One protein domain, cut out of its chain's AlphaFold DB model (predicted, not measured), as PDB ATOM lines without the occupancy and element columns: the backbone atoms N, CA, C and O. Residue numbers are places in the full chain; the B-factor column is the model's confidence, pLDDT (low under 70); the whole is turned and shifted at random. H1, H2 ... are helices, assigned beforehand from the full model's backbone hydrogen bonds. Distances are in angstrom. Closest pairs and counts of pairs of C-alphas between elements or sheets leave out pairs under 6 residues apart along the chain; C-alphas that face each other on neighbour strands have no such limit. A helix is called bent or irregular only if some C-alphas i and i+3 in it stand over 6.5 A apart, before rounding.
ATOM      1  N   ARG A 146     -30.765 -30.393 -27.060       64.69
ATOM      2  CA  ARG A 146     -31.885 -30.191 -27.991       64.69
ATOM      3  C   ARG A 146     -32.421 -28.757 -27.988       64.69
ATOM      4  O   ARG A 146     -32.768 -28.247 -29.048       64.69
ATOM      5  N   ALA A 147     -32.484 -28.103 -26.828       63.69
ATOM      6  CA  ALA A 147     -32.893 -26.704 -26.718       63.69
ATOM      7  C   ALA A 147     -31.799 -25.762 -27.246       63.69
ATOM      8  O   ALA A 147     -32.101 -24.806 -27.955       63.69
ATOM      9  N   VAL A 148     -30.526 -26.071 -26.981       64.38
ATOM     10  CA  VAL A 148     -29.385 -25.306 -27.511       64.38
ATOM     11  C   VAL A 148     -29.322 -25.391 -29.044       64.38
ATOM     12  O   VAL A 148     -29.140 -24.370 -29.705       64.38
ATOM     13  N   LEU A 149     -29.556 -26.570 -29.628       64.00
ATOM     14  CA  LEU A 149     -29.600 -26.773 -31.085       64.00
ATOM     15  C   LEU A 149     -30.840 -26.151 -31.753       64.00
ATOM     16  O   LEU A 149     -30.762 -25.708 -32.897       64.00
ATOM     17  N   ALA A 150     -31.981 -26.089 -31.064       65.25
ATOM     18  CA  ALA A 150     -33.163 -25.390 -31.574       65.25
ATOM     19  C   ALA A 150     -32.957 -23.863 -31.608       65.25
ATOM     20  O   ALA A 150     -33.417 -23.194 -32.535       65.25
ATOM     21  N   ASN A 151     -32.216 -23.327 -30.635       61.09
ATOM     22  CA  ASN A 151     -31.908 -21.902 -30.540       61.09
ATOM     23  C   ASN A 151     -30.754 -21.492 -31.472       61.09
ATOM     24  O   ASN A 151     -30.751 -20.371 -31.973       61.09
ATOM     25  N   SER A 152     -29.816 -22.397 -31.791       62.53
ATOM     26  CA  SER A 152     -28.658 -22.093 -32.649       62.53
ATOM     27  C   SER A 152     -29.035 -21.722 -34.091       62.53
ATOM     28  O   SER A 152     -28.390 -20.874 -34.704       62.53
ATOM     29  N   ARG A 153     -30.130 -22.282 -34.626       64.75
ATOM     30  CA  ARG A 153     -30.650 -21.951 -35.967       64.75
ATOM     31  C   ARG A 153     -31.339 -20.579 -36.029       64.75
ATOM     32  O   ARG A 153     -31.529 -20.046 -37.118       64.75
ATOM     33  N   ASN A 154     -31.689 -20.005 -34.878       61.66
ATOM     34  CA  ASN A 154     -32.394 -18.728 -34.754       61.66
ATOM     35  C   ASN A 154     -31.507 -17.587 -34.237       61.66
ATOM     36  O   ASN A 154     -32.019 -16.493 -34.031       61.66
ATOM     37  N   VAL A 155     -30.199 -17.794 -34.061       71.69
ATOM     38  CA  VAL A 155     -29.307 -16.793 -33.443       71.69
ATOM     39  C   VAL A 155     -29.279 -15.483 -34.228       71.69
ATOM     40  O   VAL A 155     -29.358 -14.408 -33.638       71.69
ATOM     41  N   GLU A 156     -29.235 -15.547 -35.560       70.56
ATOM     42  CA  GLU A 156     -29.260 -14.344 -36.403       70.56
ATOM     43  C   GLU A 156     -30.628 -13.646 -36.351       70.56
ATOM     44  O   GLU A 156     -30.712 -12.426 -36.211       70.56
ATOM     45  N   ALA A 157     -31.715 -14.424 -36.351       76.31
ATOM     46  CA  ALA A 157     -33.074 -13.896 -36.261       76.31
ATOM     47  C   ALA A 157     -33.379 -13.280 -34.884       76.31
ATOM     48  O   ALA A 157     -34.114 -12.298 -34.792       76.31
ATOM     49  N   GLU A 158     -32.826 -13.835 -33.808       76.38
ATOM     50  CA  GLU A 158     -32.935 -13.305 -32.449       76.38
ATOM     51  C   GLU A 158     -32.062 -12.068 -32.256       76.38
ATOM     52  O   GLU A 158     -32.523 -11.098 -31.657       76.38
ATOM     53  N   ALA A 159     -30.856 -12.039 -32.831       82.81
ATOM     54  CA  ALA A 159     -30.011 -10.851 -32.830       82.81
ATOM     55  C   ALA A 159     -30.686  -9.679 -33.561       82.81
ATOM     56  O   ALA A 159     -30.667  -8.551 -33.066       82.81
ATOM     57  N   ASP A 160     -31.338  -9.934 -34.696       79.56
ATOM     58  CA  ASP A 160     -32.057  -8.898 -35.440       79.56
ATOM     59  C   ASP A 160     -33.355  -8.468 -34.751       79.56
ATOM     60  O   ASP A 160     -33.682  -7.279 -34.741       79.56
ATOM     61  N   LYS A 161     -34.080  -9.389 -34.104       86.38
ATOM     62  CA  LYS A 161     -35.224  -9.039 -33.245       86.38
ATOM     63  C   LYS A 161     -34.789  -8.212 -32.036       86.38
ATOM     64  O   LYS A 161     -35.454  -7.234 -31.717       86.38
ATOM     65  N   ALA A 162     -33.666  -8.548 -31.404       85.06
ATOM     66  CA  ALA A 162     -33.125  -7.809 -30.267       85.06
ATOM     67  C   ALA A 162     -32.641  -6.407 -30.666       85.06
ATOM     68  O   ALA A 162     -32.852  -5.453 -29.920       85.06
ATOM     69  N   LYS A 163     -32.037  -6.248 -31.853       85.31
ATOM     70  CA  LYS A 163     -31.702  -4.924 -32.406       85.31
ATOM     71  C   LYS A 163     -32.959  -4.096 -32.664       85.31
ATOM     72  O   LYS A 163     -33.021  -2.970 -32.192       85.31
ATOM     73  N   LYS A 164     -33.976  -4.669 -33.315       88.25
ATOM     74  CA  LYS A 164     -35.256  -3.988 -33.584       88.25
ATOM     75  C   LYS A 164     -36.005  -3.613 -32.307       88.25
ATOM     76  O   LYS A 164     -36.556  -2.525 -32.234       88.25
ATOM     77  N   ALA A 165     -36.008  -4.486 -31.300       87.12
ATOM     78  CA  ALA A 165     -36.601  -4.194 -29.997       87.12
ATOM     79  C   ALA A 165     -35.874  -3.033 -29.309       87.12
ATOM     80  O   ALA A 165     -36.524  -2.106 -28.847       87.12
ATOM     81  N   ARG A 166     -34.534  -3.025 -29.335       82.12
ATOM     82  CA  ARG A 166     -33.734  -1.902 -28.823       82.12
ATOM     83  C   ARG A 166     -33.979  -0.613 -29.600       82.12
ATOM     84  O   ARG A 166     -34.138   0.424 -28.987       82.12
ATOM     85  N   GLU A 167     -34.045  -0.662 -30.928       82.81
ATOM     86  CA  GLU A 167     -34.365   0.506 -31.762       82.81
ATOM     87  C   GLU A 167     -35.772   1.046 -31.473       82.81
ATOM     88  O   GLU A 167     -35.968   2.257 -31.430       82.81
ATOM     89  N   PHE A 168     -36.744   0.163 -31.238       86.19
ATOM     90  CA  PHE A 168     -38.100   0.538 -30.849       86.19
ATOM     91  C   PHE A 168     -38.119   1.148 -29.441       86.19
ATOM     92  O   PHE A 168     -38.645   2.237 -29.245       86.19
ATOM     93  N   GLU A 169     -37.481   0.513 -28.459       84.06
ATOM     94  CA  GLU A 169     -37.313   1.072 -27.115       84.06
ATOM     95  C   GLU A 169     -36.595   2.428 -27.146       84.06
ATOM     96  O   GLU A 169     -36.986   3.335 -26.418       84.06
ATOM     97  N   ASP A 170     -35.605   2.609 -28.021       81.44
ATOM     98  CA  ASP A 170     -34.883   3.871 -28.219       81.44
ATOM     99  C   ASP A 170     -35.788   4.965 -28.819       81.44
ATOM    100  O   ASP A 170     -35.598   6.143 -28.522       81.44
ATOM    101  N   GLN A 171     -36.800   4.601 -29.620       81.62
ATOM    102  CA  GLN A 171     -37.804   5.547 -30.134       81.62
ATOM    103  C   GLN A 171     -38.768   6.033 -29.044       81.62
ATOM    104  O   GLN A 171     -39.211   7.180 -29.093       81.62
ATOM    105  N   PHE A 172     -39.101   5.183 -28.068       78.88
ATOM    106  CA  PHE A 172     -40.091   5.497 -27.027       78.88
ATOM    107  C   PHE A 172     -39.480   5.897 -25.680       78.88
ATOM    108  O   PHE A 172     -40.171   6.476 -24.842       78.88
ATOM    109  N   THR A 173     -38.198   5.619 -25.450       74.62
ATOM    110  CA  THR A 173     -37.501   5.952 -24.207       74.62
ATOM    111  C   THR A 173     -36.389   6.964 -24.468       74.62
ATOM    112  O   THR A 173     -35.419   6.713 -25.177       74.62
ATOM    113  N   MET A 174     -36.502   8.140 -23.847       71.62
ATOM    114  CA  MET A 174     -35.506   9.215 -23.913       71.62
ATOM    115  C   MET A 174     -34.286   8.895 -23.029       71.62
ATOM    116  O   MET A 174     -33.999   9.591 -22.053       71.62
ATOM    117  N   ARG A 175     -33.564   7.809 -23.321       75.75
ATOM    118  CA  ARG A 175     -32.306   7.492 -22.633       75.75
ATOM    119  C   ARG A 175     -31.170   8.296 -23.262       75.75
ATOM    120  O   ARG A 175     -30.880   8.153 -24.447       75.75
ATOM    121  N   LEU A 176     -30.469   9.090 -22.450       66.06
ATOM    122  CA  LEU A 176     -29.330   9.919 -22.883       66.06
ATOM    123  C   LEU A 176     -28.208   9.108 -23.565       66.06
ATOM    124  O   LEU A 176     -27.497   9.636 -24.412       66.06
ATOM    125  N   SER A 177     -28.080   7.816 -23.248       66.62
ATOM    126  CA  SER A 177     -27.128   6.891 -23.879       66.62
ATOM    127  C   SER A 177     -27.456   6.544 -25.336       66.62
ATOM    128  O   SER A 177     -26.586   6.054 -26.054       66.62
ATOM    129  N   ASN A 178     -28.702   6.759 -25.766       64.56
ATOM    130  CA  ASN A 178     -29.215   6.324 -27.068       64.56
ATOM    131  C   ASN A 178     -29.446   7.507 -28.022       64.56
ATOM    132  O   ASN A 178     -29.642   7.302 -29.218       64.56
ATOM    133  N   ALA A 179     -29.339   8.745 -27.527       67.06
ATOM    134  CA  ALA A 179     -29.390   9.943 -28.351       67.06
ATOM    135  C   ALA A 179     -28.229   9.947 -29.367       67.06
ATOM    136  O   ALA A 179     -27.054   9.905 -28.996       67.06
ATOM    137  N   ALA A 180     -28.615   9.943 -30.646       56.12
ATOM    138  CA  ALA A 180     -27.875  10.071 -31.908       56.12
ATOM    139  C   ALA A 180     -26.423  10.611 -31.857       56.12
ATOM    140  O   ALA A 180     -26.112  11.656 -32.423       56.12
ATOM    141  N   GLY A 181     -25.510   9.874 -31.226       54.09
ATOM    142  CA  GLY A 181     -24.093  10.239 -31.177       54.09
ATOM    143  C   GLY A 181     -23.252   9.395 -30.227       54.09
ATOM    144  O   GLY A 181     -22.075   9.188 -30.499       54.09
ATOM    145  N   PHE A 182     -23.835   8.821 -29.168       58.34
ATOM    146  CA  PHE A 182     -23.036   8.118 -28.155       58.34
ATOM    147  C   PHE A 182     -22.336   6.852 -28.689       58.34
ATOM    148  O   PHE A 182     -21.132   6.681 -28.498       58.34
ATOM    149  N   LYS A 183     -23.044   6.005 -29.455       56.78
ATOM    150  CA  LYS A 183     -22.463   4.792 -30.079       56.78
ATOM    151  C   LYS A 183     -21.404   5.122 -31.145       56.78
ATOM    152  O   LYS A 183     -20.489   4.337 -31.364       56.78
ATOM    153  N   GLN A 184     -21.489   6.299 -31.767       56.91
ATOM    154  CA  GLN A 184     -20.486   6.806 -32.709       56.91
ATOM    155  C   GLN A 184     -19.293   7.444 -31.969       56.91
ATOM    156  O   GLN A 184     -18.165   7.346 -32.439       56.91
ATOM    157  N   SER A 185     -19.520   8.006 -30.775       53.78
ATOM    158  CA  SER A 185     -18.520   8.638 -29.895       53.78
ATOM    159  C   SER A 185     -17.704   7.685 -29.014       53.78
ATOM    160  O   SER A 185     -16.820   8.130 -28.296       53.78
ATOM    161  N   LEU A 186     -17.993   6.380 -29.034       57.56
ATOM    162  CA  LEU A 186     -17.087   5.392 -28.434       57.56
ATOM    163  C   LEU A 186     -15.987   4.964 -29.423       57.56
ATOM    164  O   LEU A 186     -14.902   4.574 -29.009       57.56
ATOM    165  N   SER A 187     -16.270   5.063 -30.729       57.91
ATOM    166  CA  SER A 187     -15.309   4.867 -31.829       57.91
ATOM    167  C   SER A 187     -14.634   6.183 -32.251       57.91
ATOM    168  O   SER A 187     -13.468   6.205 -32.638       57.91
ATOM    169  N   SER A 188     -15.348   7.305 -32.139       62.00
ATOM    170  CA  SER A 188     -14.813   8.650 -32.334       62.00
ATOM    171  C   SER A 188     -14.251   9.169 -31.018       62.00
ATOM    172  O   SER A 188     -14.936   9.123 -30.004       62.00
ATOM    173  N   ALA A 189     -13.008   9.646 -31.015       67.88
ATOM    174  CA  ALA A 189     -12.389  10.193 -29.816       67.88
ATOM    175  C   ALA A 189     -13.293  11.266 -29.168       67.88
ATOM    176  O   ALA A 189     -13.928  12.043 -29.888       67.88
ATOM    177  N   PRO A 190     -13.367  11.329 -27.827       72.56
ATOM    178  CA  PRO A 190     -14.218  12.298 -27.156       72.56
ATOM    179  C   PRO A 190     -13.847  13.731 -27.560       72.56
ATOM    180  O   PRO A 190     -12.690  14.021 -27.856       72.56
ATOM    181  N   TRP A 191     -14.834  14.630 -27.565       67.38
ATOM    182  CA  TRP A 191     -14.777  15.974 -28.169       67.38
ATOM    183  C   TRP A 191     -13.626  16.886 -27.694       67.38
ATOM    184  O   TRP A 191     -13.301  17.871 -28.349       67.38
ATOM    185  N   TYR A 192     -12.987  16.555 -26.572       57.38
ATOM    186  CA  TYR A 192     -11.801  17.233 -26.037       57.38
ATOM    187  C   TYR A 192     -10.464  16.721 -26.610       57.38
ATOM    188  O   TYR A 192      -9.434  17.361 -26.422       57.38
ATOM    189  N   VAL A 193     -10.452  15.596 -27.329       72.06
ATOM    190  CA  VAL A 193      -9.260  15.024 -27.991       72.06
ATOM    191  C   VAL A 193      -9.100  15.551 -29.425       72.06
ATOM    192  O   VAL A 193      -8.017  15.492 -30.008       72.06
TER     193      VAL A 193
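AT A GLANCE: This is residues 146 to 193 of the 281 residues of the protein "Cir_N domain-containing protein" of Aureobasidium pullulans (UniProt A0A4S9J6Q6). One long helix, H2, makes most of one arm of an open, bent shape, with the short helix H1 before its first residue, 155; after Phe 172 the backbone turns a corner into a second arm of loops around the very short H3, with residues 186 to 193 as a tail. No helix packs on another, and there is no core. The printed part has 48 residues with three named helices in the order H1, H2, H3 and no named strand; the class is all helix. The whole is extended, with a radius of gyration of the C-alphas of 15.9 A, and spans 51 by 26 by 11 A, an outline only just flat.

HOW THE PARTS SIT: H1, residues 146 to 152, and H2, residues 155 to 172, meet only through their link, which is tight, with 2 residues between them. A short link of 9 residues joins H2 to H3, residues 182 to 185, yet H2 and H3 are apart. H1 and H3 are also apart. In H1 and H2 every O i to N i+4 pair is within hydrogen-bond range; H3 is too short for such a pair, and its one O i to N i+3 pair is within range.

IN THESE COORDINATES: H1 begins at C-alpha 146, at (-31.885, -30.191, -27.991), and is 9.9 A long from first to last C-alpha. H2 runs 25.6 A, from C-alpha 155 at (-29.307, -16.793, -33.443) to C-alpha 172 at (-40.091, 5.497, -27.027). H3 measures 4.9 A and ends at C-alpha 185, at (-18.520, 8.638, -29.895).

THE WHOLE: The two C-alphas farthest apart are those of Arg 146 and Tyr 192, at 51.5 A. Residues 146 to 165, 172 to 177 and 183 to 189 stand free. The printed part has no cut and no long link. Its mean pLDDT is 70.3, and 25 residues are under 70: 146 to 154, 176 to 189, and 191 to 192.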